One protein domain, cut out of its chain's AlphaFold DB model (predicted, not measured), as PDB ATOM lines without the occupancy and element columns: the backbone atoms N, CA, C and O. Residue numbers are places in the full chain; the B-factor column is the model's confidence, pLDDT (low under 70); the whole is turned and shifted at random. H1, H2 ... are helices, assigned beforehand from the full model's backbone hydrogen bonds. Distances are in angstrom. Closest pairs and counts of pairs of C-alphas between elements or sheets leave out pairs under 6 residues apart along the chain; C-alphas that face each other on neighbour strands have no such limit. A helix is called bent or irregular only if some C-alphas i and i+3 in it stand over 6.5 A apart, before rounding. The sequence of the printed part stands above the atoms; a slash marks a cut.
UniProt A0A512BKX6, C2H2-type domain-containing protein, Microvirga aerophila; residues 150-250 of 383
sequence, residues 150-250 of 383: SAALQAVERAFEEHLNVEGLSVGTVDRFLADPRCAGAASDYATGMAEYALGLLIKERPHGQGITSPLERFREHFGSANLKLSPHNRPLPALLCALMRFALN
ATOM      1  N   SER A 150      25.018 -29.762  50.664       94.19
ATOM      2  CA  SER A 150      24.457 -30.895  51.423       94.19
ATOM      3  C   SER A 150      23.366 -31.643  50.640       94.19
ATOM      4  O   SER A 150      23.322 -32.871  50.659       94.19
ATOM      5  N   ALA A 151      22.532 -30.917  49.883       95.94
ATOM      6  CA  ALA A 151      21.489 -31.506  49.043       95.94
ATOM      7  C   ALA A 151      22.059 -32.320  47.868       95.94
ATOM      8  O   ALA A 151      21.527 -33.384  47.552       95.94
ATOM      9  N   ALA A 152      23.149 -31.853  47.245       95.88
ATOM     10  CA  ALA A 152      23.828 -32.586  46.178       95.88
ATOM     11  C   ALA A 152      24.480 -33.869  46.715       95.88
ATOM     12  O   ALA A 152      24.291 -34.936  46.140       95.88
ATOM     13  N   LEU A 153      25.163 -33.792  47.863       96.56
ATOM     14  CA  LEU A 153      25.737 -34.969  48.522       96.56
ATOM     15  C   LEU A 153      24.655 -35.996  48.886       96.56
ATOM     16  O   LEU A 153      24.817 -37.178  48.606       96.56
ATOM     17  N   GLN A 154      23.518 -35.553  49.426       97.19
ATOM     18  CA  GLN A 154      22.391 -36.441  49.724       97.19
ATOM     19  C   GLN A 154      21.782 -37.069  48.456       97.19
ATOM     20  O   GLN A 154      21.296 -38.196  48.495       97.19
ATOM     21  N   ALA A 155      21.789 -36.360  47.324       97.19
ATOM     22  CA  ALA A 155      21.347 -36.924  46.052       97.19
ATOM     23  C   ALA A 155      22.284 -38.038  45.563       97.19
ATOM     24  O   ALA A 155      21.789 -39.059  45.090       97.19
ATOM     25  N   VAL A 156      23.600 -37.875  45.740       97.88
ATOM     26  CA  VAL A 156      24.582 -38.938  45.473       97.88
ATOM     27  C   VAL A 156      24.375 -40.128  46.410       97.88
ATOM     28  O   VAL A 156      24.403 -41.260  45.954       97.88
ATOM     29  N   GLU A 157      24.099 -39.901  47.697       97.12
ATOM     30  CA  GLU A 157      23.807 -40.988  48.649       97.12
ATOM     31  C   GLU A 157      22.568 -41.801  48.245       97.12
ATOM     32  O   GLU A 157      22.573 -43.024  48.355       97.12
ATOM     33  N   ARG A 158      21.525 -41.150  47.714       96.62
ATOM     34  CA  ARG A 158      20.368 -41.860  47.146       96.62
ATOM     35  C   ARG A 158      20.747 -42.667  45.905       96.62
ATOM     36  O   ARG A 158      20.365 -43.823  45.796       96.62
ATOM     37  N   ALA A 159      21.548 -42.091  45.005       97.12
ATOM     38  CA  ALA A 159      22.066 -42.819  43.846       97.12
ATOM     39  C   ALA A 159      22.918 -44.030  44.268       97.12
ATOM     40  O   ALA A 159      22.860 -45.082  43.638       97.12
ATOM     41  N   PHE A 160      23.681 -43.905  45.354       97.12
ATOM     42  CA  PHE A 160      24.463 -44.997  45.920       97.12
ATOM     43  C   PHE A 160      23.559 -46.129  46.416       97.12
ATOM     44  O   PHE A 160      23.806 -47.291  46.095       97.12
ATOM     45  N   GLU A 161      22.501 -45.803  47.165       94.88
ATOM     46  CA  GLU A 161      21.524 -46.791  47.638       94.88
ATOM     47  C   GLU A 161      20.831 -47.503  46.462       94.88
ATOM     48  O   GLU A 161      20.681 -48.720  46.487       94.88
ATOM     49  N   GLU A 162      20.485 -46.770  45.403       94.88
ATOM     50  CA  GLU A 162      19.800 -47.310  44.222       94.88
ATOM     51  C   GLU A 162      20.696 -48.187  43.328       94.88
ATOM     52  O   GLU A 162      20.229 -49.198  42.803       94.88
ATOM     53  N   HIS A 163      21.968 -47.815  43.131       95.69
ATOM     54  CA  HIS A 163      22.845 -48.470  42.146       95.69
ATOM     55  C   HIS A 163      23.897 -49.400  42.754       95.69
ATOM     56  O   HIS A 163      24.261 -50.390  42.122       95.69
ATOM     57  N   LEU A 164      24.416 -49.085  43.947       95.06
ATOM     58  CA  LEU A 164      25.554 -49.792  44.555       95.06
ATOM     59  C   LEU A 164      25.166 -50.640  45.766       95.06
ATOM     60  O   LEU A 164      25.833 -51.630  46.055       95.06
ATOM     61  N   ASN A 165      24.069 -50.316  46.450       92.56
ATOM     62  CA  ASN A 165      23.547 -51.128  47.551       92.56
ATOM     63  C   ASN A 165      22.587 -52.237  47.071       92.56
ATOM     64  O   ASN A 165      21.585 -52.544  47.713       92.56
ATOM     65  N   VAL A 166      22.899 -52.846  45.927       89.56
ATOM     66  CA  VAL A 166      22.098 -53.902  45.293       89.56
ATOM     67  C   VAL A 166      22.712 -55.282  45.517       89.56
ATOM     68  O   VAL A 166      23.887 -55.433  45.875       89.56
ATOM     69  N   GLU A 167      21.918 -56.335  45.362       84.12
ATOM     70  CA  GLU A 167      22.459 -57.692  45.242       84.12
ATOM     71  C   GLU A 167      23.166 -57.844  43.889       84.12
ATOM     72  O   GLU A 167      22.699 -57.329  42.876       84.12
ATOM     73  N   GLY A 168      24.320 -58.517  43.869       85.25
ATOM     74  CA  GLY A 168      25.098 -58.680  42.637       85.25
ATOM     75  C   GLY A 168      25.815 -57.407  42.170       85.25
ATOM     76  O   GLY A 168      25.771 -57.076  40.984       85.25
ATOM     77  N   LEU A 169      26.491 -56.703  43.087       92.06
ATOM     78  CA  LEU A 169      27.393 -55.598  42.742       92.06
ATOM     79  C   LEU A 169      28.353 -56.035  41.621       92.06
ATOM     80  O   LEU A 169      28.917 -57.130  41.659       92.06
ATOM     81  N   SER A 170      28.538 -55.178  40.621       93.62
ATOM     82  CA  SER A 170      29.410 -55.417  39.469       93.62
ATOM     83  C   SER A 170      30.084 -54.146  38.959       93.62
ATOM     84  O   SER A 170      29.650 -53.034  39.261       93.62
ATOM     85  N   VAL A 171      31.112 -54.287  38.121       92.75
ATOM     86  CA  VAL A 171      31.741 -53.125  37.461       92.75
ATOM     87  C   VAL A 171      30.696 -52.310  36.684       92.75
ATOM     88  O   VAL A 171      30.621 -51.097  36.841       92.75
ATOM     89  N   GLY A 172      29.769 -52.975  35.984       94.00
ATOM     90  CA  GLY A 172      28.685 -52.295  35.266       94.00
ATOM     91  C   GLY A 172      27.678 -51.563  36.167       94.00
ATOM     92  O   GLY A 172      27.057 -50.595  35.732       94.00
ATOM     93  N   THR A 173      27.485 -51.977  37.427       95.31
ATOM     94  CA  THR A 173      26.712 -51.168  38.396       95.31
ATOM     95  C   THR A 173      27.480 -49.925  38.844       95.31
ATOM     96  O   THR A 173      26.868 -48.871  39.007       95.31
ATOM     97  N   VAL A 174      28.810 -50.014  38.971       96.31
ATOM     98  CA  VAL A 174      29.667 -48.862  39.288       96.31
ATOM     99  C   VAL A 174      29.655 -47.844  38.152       96.31
ATOM    100  O   VAL A 174      29.458 -46.656  38.403       96.31
ATOM    101  N   ASP A 175      29.769 -48.304  36.907       96.25
ATOM    102  CA  ASP A 175      29.716 -47.428  35.735       96.25
ATOM    103  C   ASP A 175      28.365 -46.709  35.626       96.25
ATOM    104  O   ASP A 175      28.318 -45.503  35.388       96.25
ATOM    105  N   ARG A 176      27.254 -47.420  35.876       97.00
ATOM    106  CA  ARG A 176      25.910 -46.815  35.911       97.00
ATOM    107  C   ARG A 176      25.765 -45.771  37.013       97.00
ATOM    108  O   ARG A 176      25.176 -44.724  36.764       97.00
ATOM    109  N   PHE A 177      26.313 -46.032  38.197       97.88
ATOM    110  CA  PHE A 177      26.320 -45.062  39.290       97.88
ATOM    111  C   PHE A 177      27.109 -43.798  38.928       97.88
ATOM    112  O   PHE A 177      26.629 -42.692  39.159       97.88
ATOM    113  N   LEU A 178      28.293 -43.936  38.324       97.31
ATOM    114  CA  LEU A 178      29.102 -42.788  37.899       97.31
ATOM    115  C   LEU A 178      28.473 -42.012  36.735       97.31
ATOM    116  O   LEU A 178      28.651 -40.798  36.648       97.31
ATOM    117  N   ALA A 179      27.724 -42.691  35.862       97.38
ATOM    118  CA  ALA A 179      26.976 -42.068  34.774       97.38
ATOM    119  C   ALA A 179      25.691 -41.352  35.238       97.38
ATOM    120  O   ALA A 179      25.075 -40.632  34.450       97.38
ATOM    121  N   ASP A 180      25.268 -41.536  36.494       97.75
ATOM    122  CA  ASP A 180      24.074 -40.891  37.031       97.75
ATOM    123  C   ASP A 180      24.254 -39.358  37.079       97.75
ATOM    124  O   ASP A 180      25.253 -38.872  37.618       97.75
ATOM    125  N   PRO A 181      23.291 -38.554  36.583       96.88
ATOM    126  CA  PRO A 181      23.395 -37.094  36.608       96.88
ATOM    127  C   PRO A 181      23.620 -36.506  38.009       96.88
ATOM    128  O   PRO A 181      24.222 -35.437  38.141       96.88
ATOM    129  N   ARG A 182      23.164 -37.195  39.067       96.94
ATOM    130  CA  ARG A 182      23.368 -36.787  40.467       96.94
ATOM    131  C   ARG A 182      24.842 -36.840  40.881       96.94
ATOM    132  O   ARG A 182      25.230 -36.111  41.790       96.94
ATOM    133  N   CYS A 183      25.651 -37.651  40.203       95.56
ATOM    134  CA  CYS A 183      27.076 -37.865  40.463       95.56
ATOM    135  C   CYS A 183      27.993 -36.889  39.707       95.56
ATOM    136  O   CYS A 183      29.212 -37.003  39.784       95.56
ATOM    137  N   ALA A 184      27.442 -35.910  38.985       93.12
ATOM    138  CA  ALA A 184      28.219 -34.940  38.222       93.12
ATOM    139  C   ALA A 184      28.562 -33.659  39.018       93.12
ATOM    140  O   ALA A 184      28.101 -33.409  40.135       93.12
ATOM    141  N   GLY A 185      29.393 -32.797  38.421       92.06
ATOM    142  CA  GLY A 185      29.667 -31.451  38.931       92.06
ATOM    143  C   GLY A 185      30.470 -31.430  40.236       92.06
ATOM    144  O   GLY A 185      31.471 -32.132  40.381       92.06
ATOM    145  N   ALA A 186      30.044 -30.604  41.196       91.75
ATOM    146  CA  ALA A 186      30.748 -30.405  42.468       91.75
ATOM    147  C   ALA A 186      30.754 -31.655  43.364       91.75
ATOM    148  O   ALA A 186      31.660 -31.808  44.176       91.75
ATOM    149  N   ALA A 187      29.773 -32.549  43.200       94.56
ATOM    150  CA  ALA A 187      29.668 -33.793  43.959       94.56
ATOM    151  C   ALA A 187      30.394 -34.976  43.289       94.56
ATOM    152  O   ALA A 187      30.401 -36.076  43.836       94.56
ATOM    153  N   SER A 188      31.036 -34.761  42.134       94.94
ATOM    154  CA  SER A 188      31.681 -35.839  41.372       94.94
ATOM    155  C   SER A 188      32.841 -36.504  42.102       94.94
ATOM    156  O   SER A 188      32.993 -37.720  42.019       94.94
ATOM    157  N   ASP A 189      33.619 -35.749  42.876       94.69
ATOM    158  CA  ASP A 189      34.701 -36.323  43.681       94.69
ATOM    159  C   ASP A 189      34.143 -37.210  44.810       94.69
ATOM    160  O   ASP A 189      34.638 -38.306  45.053       94.69
ATOM    161  N   TYR A 190      33.033 -36.799  45.422       96.62
ATOM    162  CA  TYR A 190      32.333 -37.594  46.430       96.62
ATOM    163  C   TYR A 190      31.766 -38.899  45.850       96.62
ATOM    164  O   TYR A 190      31.990 -39.975  46.406       96.62
ATOM    165  N   ALA A 191      31.105 -38.821  44.690       97.44
ATOM    166  CA  ALA A 191      30.630 -39.999  43.967       97.44
ATOM    167  C   ALA A 191      31.793 -40.917  43.559       97.44
ATOM    168  O   ALA A 191      31.733 -42.124  43.770       97.44
ATOM    169  N   THR A 192      32.900 -40.355  43.072       97.12
ATOM    170  CA  THR A 192      34.106 -41.126  42.738       97.12
ATOM    171  C   THR A 192      34.639 -41.883  43.953       97.12
ATOM    172  O   THR A 192      34.976 -43.054  43.831       97.12
ATOM    173  N   GLY A 193      34.654 -41.267  45.140       97.38
ATOM    174  CA  GLY A 193      35.063 -41.947  46.371       97.38
ATOM    175  C   GLY A 193      34.169 -43.141  46.726       97.38
ATOM    176  O   GLY A 193      34.666 -44.201  47.104       97.38
ATOM    177  N   MET A 194      32.851 -43.018  46.551       98.00
ATOM    178  CA  MET A 194      31.917 -44.135  46.750       98.00
ATOM    179  C   MET A 194      32.080 -45.246  45.705       98.00
ATOM    180  O   MET A 194      31.994 -46.430  46.035       98.00
ATOM    181  N   ALA A 195      32.343 -44.875  44.453       97.69
ATOM    182  CA  ALA A 195      32.623 -45.819  43.378       97.69
ATOM    183  C   ALA A 195      33.936 -46.576  43.624       97.69
ATOM    184  O   ALA A 195      33.979 -47.795  43.488       97.69
ATOM    185  N   GLU A 196      34.993 -45.885  44.053       97.62
ATOM    186  CA  GLU A 196      36.273 -46.498  44.420       97.62
ATOM    187  C   GLU A 196      36.124 -47.465  45.595       97.62
ATOM    188  O   GLU A 196      36.709 -48.545  45.567       97.62
ATOM    189  N   TYR A 197      35.293 -47.141  46.588       97.88
ATOM    190  CA  TYR A 197      34.939 -48.091  47.642       97.88
ATOM    191  C   TYR A 197      34.311 -49.371  47.065       97.88
ATOM    192  O   TYR A 197      34.776 -50.474  47.355       97.88
ATOM    193  N   ALA A 198      33.301 -49.236  46.203       96.50
ATOM    194  CA  ALA A 198      32.636 -50.378  45.575       96.50
ATOM    195  C   ALA A 198      33.596 -51.209  44.698       96.50
ATOM    196  O   ALA A 198      33.558 -52.437  44.734       96.50
ATOM    197  N   LEU A 199      34.503 -50.561  43.962       95.38
ATOM    198  CA  LEU A 199      35.548 -51.240  43.186       95.38
ATOM    199  C   LEU A 199      36.527 -51.998  44.087       95.38
ATOM    200  O   LEU A 199      36.884 -53.133  43.776       95.38
ATOM    201  N   GLY A 200      36.923 -51.412  45.219       95.56
ATOM    202  CA  GLY A 200      37.746 -52.094  46.215       95.56
ATOM    203  C   GLY A 200      37.075 -53.366  46.739       95.56
ATOM    204  O   GLY A 200      37.717 -54.414  46.797       95.56
ATOM    205  N   LEU A 201      35.766 -53.314  47.020       94.50
ATOM    206  CA  LEU A 201      34.993 -54.502  47.396       94.50
ATOM    207  C   LEU A 201      34.973 -55.554  46.284       94.50
ATOM    208  O   LEU A 201      35.204 -56.722  46.562       94.50
ATOM    209  N   LEU A 202      34.744 -55.158  45.029       93.69
ATOM    210  CA  LEU A 202      34.723 -56.088  43.894       93.69
ATOM    211  C   LEU A 202      36.066 -56.795  43.685       93.69
ATOM    212  O   LEU A 202      36.095 -57.995  43.413       93.69
ATOM    213  N   ILE A 203      37.178 -56.072  43.837       92.50
ATOM    214  CA  ILE A 203      38.529 -56.645  43.735       92.50
ATOM    215  C   ILE A 203      38.793 -57.634  44.870       92.50
ATOM    216  O   ILE A 203      39.462 -58.645  44.640       92.50
ATOM    217  N   LYS A 204      38.274 -57.353  46.071       90.44
ATOM    218  CA  LYS A 204      38.399 -58.222  47.243       90.44
ATOM    219  C   LYS A 204      37.527 -59.478  47.118       90.44
ATOM    220  O   LYS A 204      38.024 -60.581  47.309       90.44
ATOM    221  N   GLU A 205      36.264 -59.311  46.733       88.81
ATOM    222  CA  GLU A 205      35.257 -60.376  46.633       88.81
ATOM    223  C   GLU A 205      35.493 -61.310  45.437       88.81
ATOM    224  O   GLU A 205      35.203 -62.501  45.508       88.81
ATOM    225  N   ARG A 206      36.017 -60.777  44.323       86.12
ATOM    226  CA  ARG A 206      36.222 -61.499  43.052       86.12
ATOM    227  C   ARG A 206      35.011 -62.352  42.636       86.12
ATOM    228  O   ARG A 206      35.162 -63.555  42.399       86.12
ATOM    229  N   PRO A 207      33.815 -61.748  42.501       82.19
ATOM    230  CA  PRO A 207      32.616 -62.477  42.115       82.19
ATOM    231  C   PRO A 207      32.826 -63.229  40.794       82.19
ATOM    232  O   PRO A 207      33.347 -62.686  39.812       82.19
ATOM    233  N   HIS A 208      32.409 -64.495  40.773       78.50
ATOM    234  CA  HIS A 208      32.539 -65.351  39.599       78.50
ATOM    235  C   HIS A 208      31.862 -64.723  38.371       78.50
ATOM    236  O   HIS A 208      30.781 -64.145  38.460       78.50
ATOM    237  N   GLY A 209      32.508 -64.838  37.208       76.25
ATOM    238  CA  GLY A 209      31.959 -64.364  35.933       76.25
ATOM    239  C   GLY A 209      32.170 -62.877  35.621       76.25
ATOM    240  O   GLY A 209      31.847 -62.467  34.514       76.25
ATOM    241  N   GLN A 210      32.752 -62.075  36.524       78.50
ATOM    242  CA  GLN A 210      33.002 -60.645  36.261       78.50
ATOM    243  C   GLN A 210      34.367 -60.325  35.632       78.50
ATOM    244  O   GLN A 210      34.657 -59.164  35.360       78.50
ATOM    245  N   GLY A 211      35.220 -61.330  35.398       75.44
ATOM    246  CA  GLY A 211      36.483 -61.150  34.668       75.44
ATOM    247  C   GLY A 211      37.459 -60.149  35.302       75.44
ATOM    248  O   GLY A 211      38.256 -59.546  34.590       75.44
ATOM    249  N   ILE A 212      37.398 -59.939  36.622       81.38
ATOM    250  CA  ILE A 212      38.266 -58.984  37.321       81.38
ATOM    251  C   ILE A 212      39.708 -59.506  37.298       81.38
ATOM    252  O   ILE A 212      40.062 -60.430  38.025       81.38
ATOM    253  N   THR A 213      40.547 -58.893  36.461       80.62
ATOM    254  CA  THR A 213      41.966 -59.254  36.283       80.62
ATOM    255  C   THR A 213      42.912 -58.488  37.205       80.62
ATOM    256  O   THR A 213      44.107 -58.781  37.246       80.62
ATOM    257  N   SER A 214      42.404 -57.501  37.949       83.75
ATOM    258  CA  SER A 214      43.238 -56.675  38.822       83.75
ATOM    259  C   SER A 214      43.874 -57.504  39.954       83.75
ATOM    260  O   SER A 214      43.194 -58.340  40.570       83.75
ATOM    261  N   PRO A 215      45.162 -57.267  40.277       85.88
ATOM    262  CA  PRO A 215      45.803 -57.866  41.445       85.88
ATOM    263  C   PRO A 215      45.026 -57.545  42.722       85.88
ATOM    264  O   PRO A 215      44.508 -56.437  42.859       85.88
ATOM    265  N   LEU A 216      44.968 -58.495  43.664       82.38
ATOM    266  CA  LEU A 216      44.225 -58.318  44.916       82.38
ATOM    267  C   LEU A 216      44.698 -57.055  45.649       82.38
ATOM    268  O   LEU A 216      43.885 -56.248  46.068       82.38
ATOM    269  N   GLU A 217      46.006 -56.811  45.697       85.19
ATOM    270  CA  GLU A 217      46.628 -55.665  46.375       85.19
ATOM    271  C   GLU A 217      46.055 -54.295  45.970       85.19
ATOM    272  O   GLU A 217      46.021 -53.384  46.800       85.19
ATOM    273  N   ARG A 218      45.519 -54.161  44.746       89.69
ATOM    274  CA  ARG A 218      44.894 -52.916  44.276       89.69
ATOM    275  C   ARG A 218      43.648 -52.515  45.054       89.69
ATOM    276  O   ARG A 218      43.305 -51.334  45.050       89.69
ATOM    277  N   PHE A 219      42.986 -53.430  45.770       92.69
ATOM    278  CA  PHE A 219      41.852 -53.041  46.617       92.69
ATOM    279  C   PHE A 219      42.273 -51.978  47.648       92.69
ATOM    280  O   PHE A 219      41.494 -51.079  47.967       92.69
ATOM    281  N   ARG A 220      43.526 -52.036  48.132       93.38
ATOM    282  CA  ARG A 220      44.068 -51.083  49.112       93.38
ATOM    283  C   ARG A 220      44.221 -49.687  48.525       93.38
ATOM    284  O   ARG A 220      43.941 -48.711  49.213       93.38
ATOM    285  N   GLU A 221      44.629 -49.596  47.262       94.31
ATOM    286  CA  GLU A 221      44.737 -48.328  46.534       94.31
ATOM    287  C   GLU A 221      43.356 -47.685  46.384       94.31
ATOM    288  O   GLU A 221      43.180 -46.510  46.707       94.31
ATOM    289  N   HIS A 222      42.356 -48.480  45.993       95.94
ATOM    290  CA  HIS A 222      40.972 -48.026  45.891       95.94
ATOM    291  C   HIS A 222      40.406 -47.567  47.239       95.94
ATOM    292  O   HIS A 222      39.850 -46.473  47.318       95.94
ATOM    293  N   PHE A 223      40.601 -48.331  48.318       96.31
ATOM    294  CA  PHE A 223      40.177 -47.915  49.660       96.31
ATOM    295  C   PHE A 223      40.925 -46.678  50.164       96.31
ATOM    296  O   PHE A 223      40.317 -45.803  50.777       96.31
ATOM    297  N   GLY A 224      42.227 -46.565  49.895       95.12
ATOM    298  CA  GLY A 224      43.011 -45.378  50.234       95.12
ATOM    299  C   GLY A 224      42.491 -44.133  49.516       95.12
ATOM    300  O   GLY A 224      42.231 -43.112  50.154       95.12
ATOM    301  N   SER A 225      42.267 -44.245  48.205       95.06
ATOM    302  CA  SER A 225      41.722 -43.177  47.362       95.06
ATOM    303  C   SER A 225      40.311 -42.768  47.797       95.06
ATOM    304  O   SER A 225      40.053 -41.582  48.025       95.06
ATOM    305  N   ALA A 226      39.433 -43.744  48.038       97.31
ATOM    306  CA  ALA A 226      38.083 -43.518  48.538       97.31
ATOM    307  C   ALA A 226      38.098 -42.828  49.906       97.31
ATOM    308  O   ALA A 226      37.391 -41.847  50.118       97.31
ATOM    309  N   ASN A 227      38.947 -43.276  50.834       95.12
ATOM    310  CA  ASN A 227      39.060 -42.674  52.159       95.12
ATOM    311  C   ASN A 227      39.567 -41.222  52.093       95.12
ATOM    312  O   ASN A 227      39.072 -40.377  52.837       95.12
ATOM    313  N   LEU A 228      40.494 -40.892  51.186       93.00
ATOM    314  CA  LEU A 228      40.936 -39.507  50.965       93.00
ATOM    315  C   LEU A 228      39.799 -38.598  50.475       93.00
ATOM    316  O   LEU A 228      39.751 -37.426  50.851       93.00
ATOM    317  N   LYS A 229      38.887 -39.130  49.655       95.00
ATOM    318  CA  LYS A 229      37.741 -38.379  49.124       95.00
ATOM    319  C   LYS A 229      36.587 -38.279  50.119       95.00
ATOM    320  O   LYS A 229      35.966 -37.229  50.212       95.00
ATOM    321  N   LEU A 230      36.312 -39.346  50.869       95.75
ATOM    322  CA  LEU A 230      35.138 -39.460  51.738       95.75
ATOM    323  C   LEU A 230      35.372 -38.947  53.165       95.75
ATOM    324  O   LEU A 230      34.463 -38.358  53.745       95.75
ATOM    325  N   SER A 231      36.574 -39.126  53.727       93.12
ATOM    326  CA  SER A 231      36.854 -38.772  55.130       93.12
ATOM    327  C   SER A 231      36.683 -37.294  55.503       93.12
ATOM    328  O   SER A 231      36.345 -37.050  56.661       93.12
ATOM    329  N   PRO A 232      36.855 -36.308  54.596       91.81
ATOM    330  CA  PRO A 232      36.571 -34.912  54.928       91.81
ATOM    331  C   PRO A 232      35.080 -34.640  55.164       91.81
ATOM    332  O   PRO A 232      34.727 -33.642  55.770       91.81
ATOM    333  N   HIS A 233      34.172 -35.500  54.702       91.75
ATOM    334  CA  HIS A 233      32.743 -35.237  54.819       91.75
ATOM    335  C   HIS A 233      32.188 -35.716  56.165       91.75
ATOM    336  O   HIS A 233      32.104 -36.915  56.429       91.75
ATOM    337  N   ASN A 234      31.706 -34.784  56.991       88.94
ATOM    338  CA  ASN A 234      31.018 -35.096  58.247       88.94
ATOM    339  C   ASN A 234      29.566 -35.566  58.004       88.94
ATOM    340  O   ASN A 234      28.606 -34.825  58.230       88.94
ATOM    341  N   ARG A 235      29.402 -36.780  57.464       92.06
ATOM    342  CA  ARG A 235      28.101 -37.407  57.172       92.06
ATOM    343  C   ARG A 235      28.092 -38.889  57.582       92.06
ATOM    344  O   ARG A 235      29.138 -39.532  57.494       92.06
ATOM    345  N   PRO A 236      26.930 -39.462  57.965       92.69
ATOM    346  CA  PRO A 236      26.864 -40.832  58.483       92.69
ATOM    347  C   PRO A 236      27.347 -41.907  57.502       92.69
ATOM    348  O   PRO A 236      28.136 -42.766  57.884       92.69
ATOM    349  N   LEU A 237      26.918 -41.853  56.233       94.19
ATOM    350  CA  LEU A 237      27.288 -42.878  55.253       94.19
ATOM    351  C   LEU A 237      28.802 -42.876  54.956       94.19
ATOM    352  O   LEU A 237      29.418 -43.925  55.126       94.19
ATOM    353  N   PRO A 238      29.455 -41.749  54.608       94.56
ATOM    354  CA  PRO A 238      30.915 -41.684  54.492       94.56
ATOM    355  C   PRO A 238      31.654 -42.151  55.736       94.56
ATOM    356  O   PRO A 238      32.638 -42.871  55.609       94.56
ATOM    357  N   ALA A 239      31.186 -41.778  56.931       93.81
ATOM    358  CA  ALA A 239      31.811 -42.210  58.175       93.81
ATOM    359  C   ALA A 239      31.790 -43.741  58.311       93.81
ATOM    360  O   ALA A 239      32.826 -44.337  58.617       93.81
ATOM    361  N   LEU A 240      30.653 -44.376  58.001       94.62
ATOM    362  CA  LEU A 240      30.517 -45.832  57.953       94.62
ATOM    363  C   LEU A 240      31.428 -46.459  56.887       94.62
ATOM    364  O   LEU A 240      32.170 -47.390  57.196       94.62
ATOM    365  N   LEU A 241      31.431 -45.938  55.655       96.00
ATOM    366  CA  LEU A 241      32.286 -46.449  54.576       96.00
ATOM    367  C   LEU A 241      33.773 -46.339  54.943       96.00
ATOM    368  O   LEU A 241      34.528 -47.297  54.791       96.00
ATOM    369  N   CYS A 242      34.196 -45.200  55.493       95.69
ATOM    370  CA  CYS A 242      35.549 -44.999  56.001       95.69
ATOM    371  C   CYS A 242      35.890 -45.968  57.136       95.69
ATOM    372  O   CYS A 242      37.008 -46.477  57.181       95.69
ATOM    373  N   ALA A 243      34.956 -46.247  58.047       94.50
ATOM    374  CA  ALA A 243      35.162 -47.226  59.107       94.50
ATOM    375  C   ALA A 243      35.302 -48.652  58.555       94.50
ATOM    376  O   ALA A 243      36.217 -49.361  58.964       94.50
ATOM    377  N   LEU A 244      34.483 -49.044  57.574       95.31
ATOM    378  CA  LEU A 244      34.584 -50.341  56.897       95.31
ATOM    379  C   LEU A 244      35.903 -50.495  56.134       95.31
ATOM    380  O   LEU A 244      36.553 -51.529  56.246       95.31
ATOM    381  N   MET A 245      36.342 -49.463  55.406       95.56
ATOM    382  CA  MET A 245      37.634 -49.479  54.710       95.56
ATOM    383  C   MET A 245      38.798 -49.617  55.692       95.56
ATOM    384  O   MET A 245      39.689 -50.440  55.489       95.56
ATOM    385  N   ARG A 246      38.786 -48.841  56.782       94.50
ATOM    386  CA  ARG A 246      39.795 -48.948  57.844       94.50
ATOM    387  C   ARG A 246      39.786 -50.336  58.477       94.50
ATOM    388  O   ARG A 246      40.848 -50.931  58.623       94.50
ATOM    389  N   PHE A 247      38.603 -50.870  58.773       94.25
ATOM    390  CA  PHE A 247      38.438 -52.217  59.305       94.25
ATOM    391  C   PHE A 247      39.027 -53.264  58.364       94.25
ATOM    392  O   PHE A 247      39.882 -54.035  58.788       94.25
ATOM    393  N   ALA A 248      38.660 -53.249  57.080       93.44
ATOM    394  CA  ALA A 248      39.184 -54.177  56.081       93.44
ATOM    395  C   ALA A 248      40.722 -54.141  56.003       93.44
ATOM    396  O   ALA A 248      41.352 -55.190  55.892       93.44
ATOM    397  N   LEU A 249      41.321 -52.954  56.159       92.62
ATOM    398  CA  LEU A 249      42.770 -52.723  56.155       92.62
ATOM    399  C   LEU A 249      43.478 -53.003  57.498       92.62
ATOM    400  O   LEU A 249      44.650 -52.652  57.633       92.62
ATOM    401  N   ASN A 250      42.806 -53.599  58.491       92.19
ATOM    402  CA  ASN A 250      43.328 -53.787  59.856       92.19
ATOM    403  C   ASN A 250      43.794 -52.471  60.516       92.19
ATOM    404  O   ASN A 250      44.740 -52.447  61.299       92.19
TER     405      ASN A 250
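AT A GLANCE: This is residues 150 to 250 of the 383 residues of the protein "C2H2-type domain-containing protein" of Microvirga aerophila (UniProt A0A512BKX6). A long helix, H3, runs through the middle of a helical body, with the hairpin of H1 and H2 packed on one side of it and H4 on the other; H5 folds back beside H4. H3, H4 and H5 form an up-and-down bundle of three helices, each running against the one before it. The printed part has 101 residues, with five named helices in the order H1, H2, H3, H4, H5 and no named strand; the class is all helix. It is compact, with a radius of gyration of the C-alphas of 12.8 A, and spans 36 by 28 by 21 A.

IN THESE COORDINATES: H3, the longest helix, holds residues 185 to 205 and measures 30.5 A, from C-alpha 185 at (29.667, -31.451, 38.931) to C-alpha 205 at (35.257, -60.376, 46.633). It is irregular: C-alphas 186 and 189 are 7.2 A apart. H2, residues 171 to 178, measures 10.7 A. H1, residues 150 to 163, measures 19.9 A and begins at C-alpha 150 at (24.457, -30.895, 51.423). H4, residues 218 to 230, measures 18.2 A. H5, residues 236 to 248, measures 18.3 A and ends at C-alpha 248 at (39.184, -54.177, 56.081).

HOW THE PARTS SIT: H3 is the hub, touching H1, H2 and H4. H3 and H4 form a helical hairpin at a shallow tilt of 29 degrees, opposite ways; their closest C-alphas, of Gly 193 and Ala 226, are 4.0 A apart. H2 and H3 form another, at a shallow tilt of 15 degrees, with the closest C-alphas, of Val 174 and Ala 195, 5.9 A apart. H3 touches H1 with residues 187 to 194 alone; the closest C-alphas, of Leu 153 and Ala 187, are 6.1 A apart. These two run the same way at a shallow tilt of 32 degrees, only just short of steep. H1 touches H2 with residues 159 to 163 alone; in this hairpin the closest C-alphas, of His 163 and Phe 177, are 5.6 A apart. H4 and H5 form a hairpin at a shallow tilt of 28 degrees, with the closest C-alphas, of Leu 230 and Pro 238, 5.5 A apart. H3 and H5 are close but not clearly touching: their closest C-alphas, of Tyr 197 and Leu 241, are 7.6 A apart. H2 is apart from H4 and H5, and H1 from H4. In H1, H2, H4 and H5 every O i to N i+4 pair is within hydrogen-bond range; in H3, 15 of 17 are.

THE WHOLE: The two C-alphas farthest apart, of Ser 150 and Gly 209, are 37.6 A apart. The link from H3 to H4, residues 206 to 217, is long. The printed part has no cut, and no printed residue is under 70 in pLDDT; the mean of the printed part is 93.0.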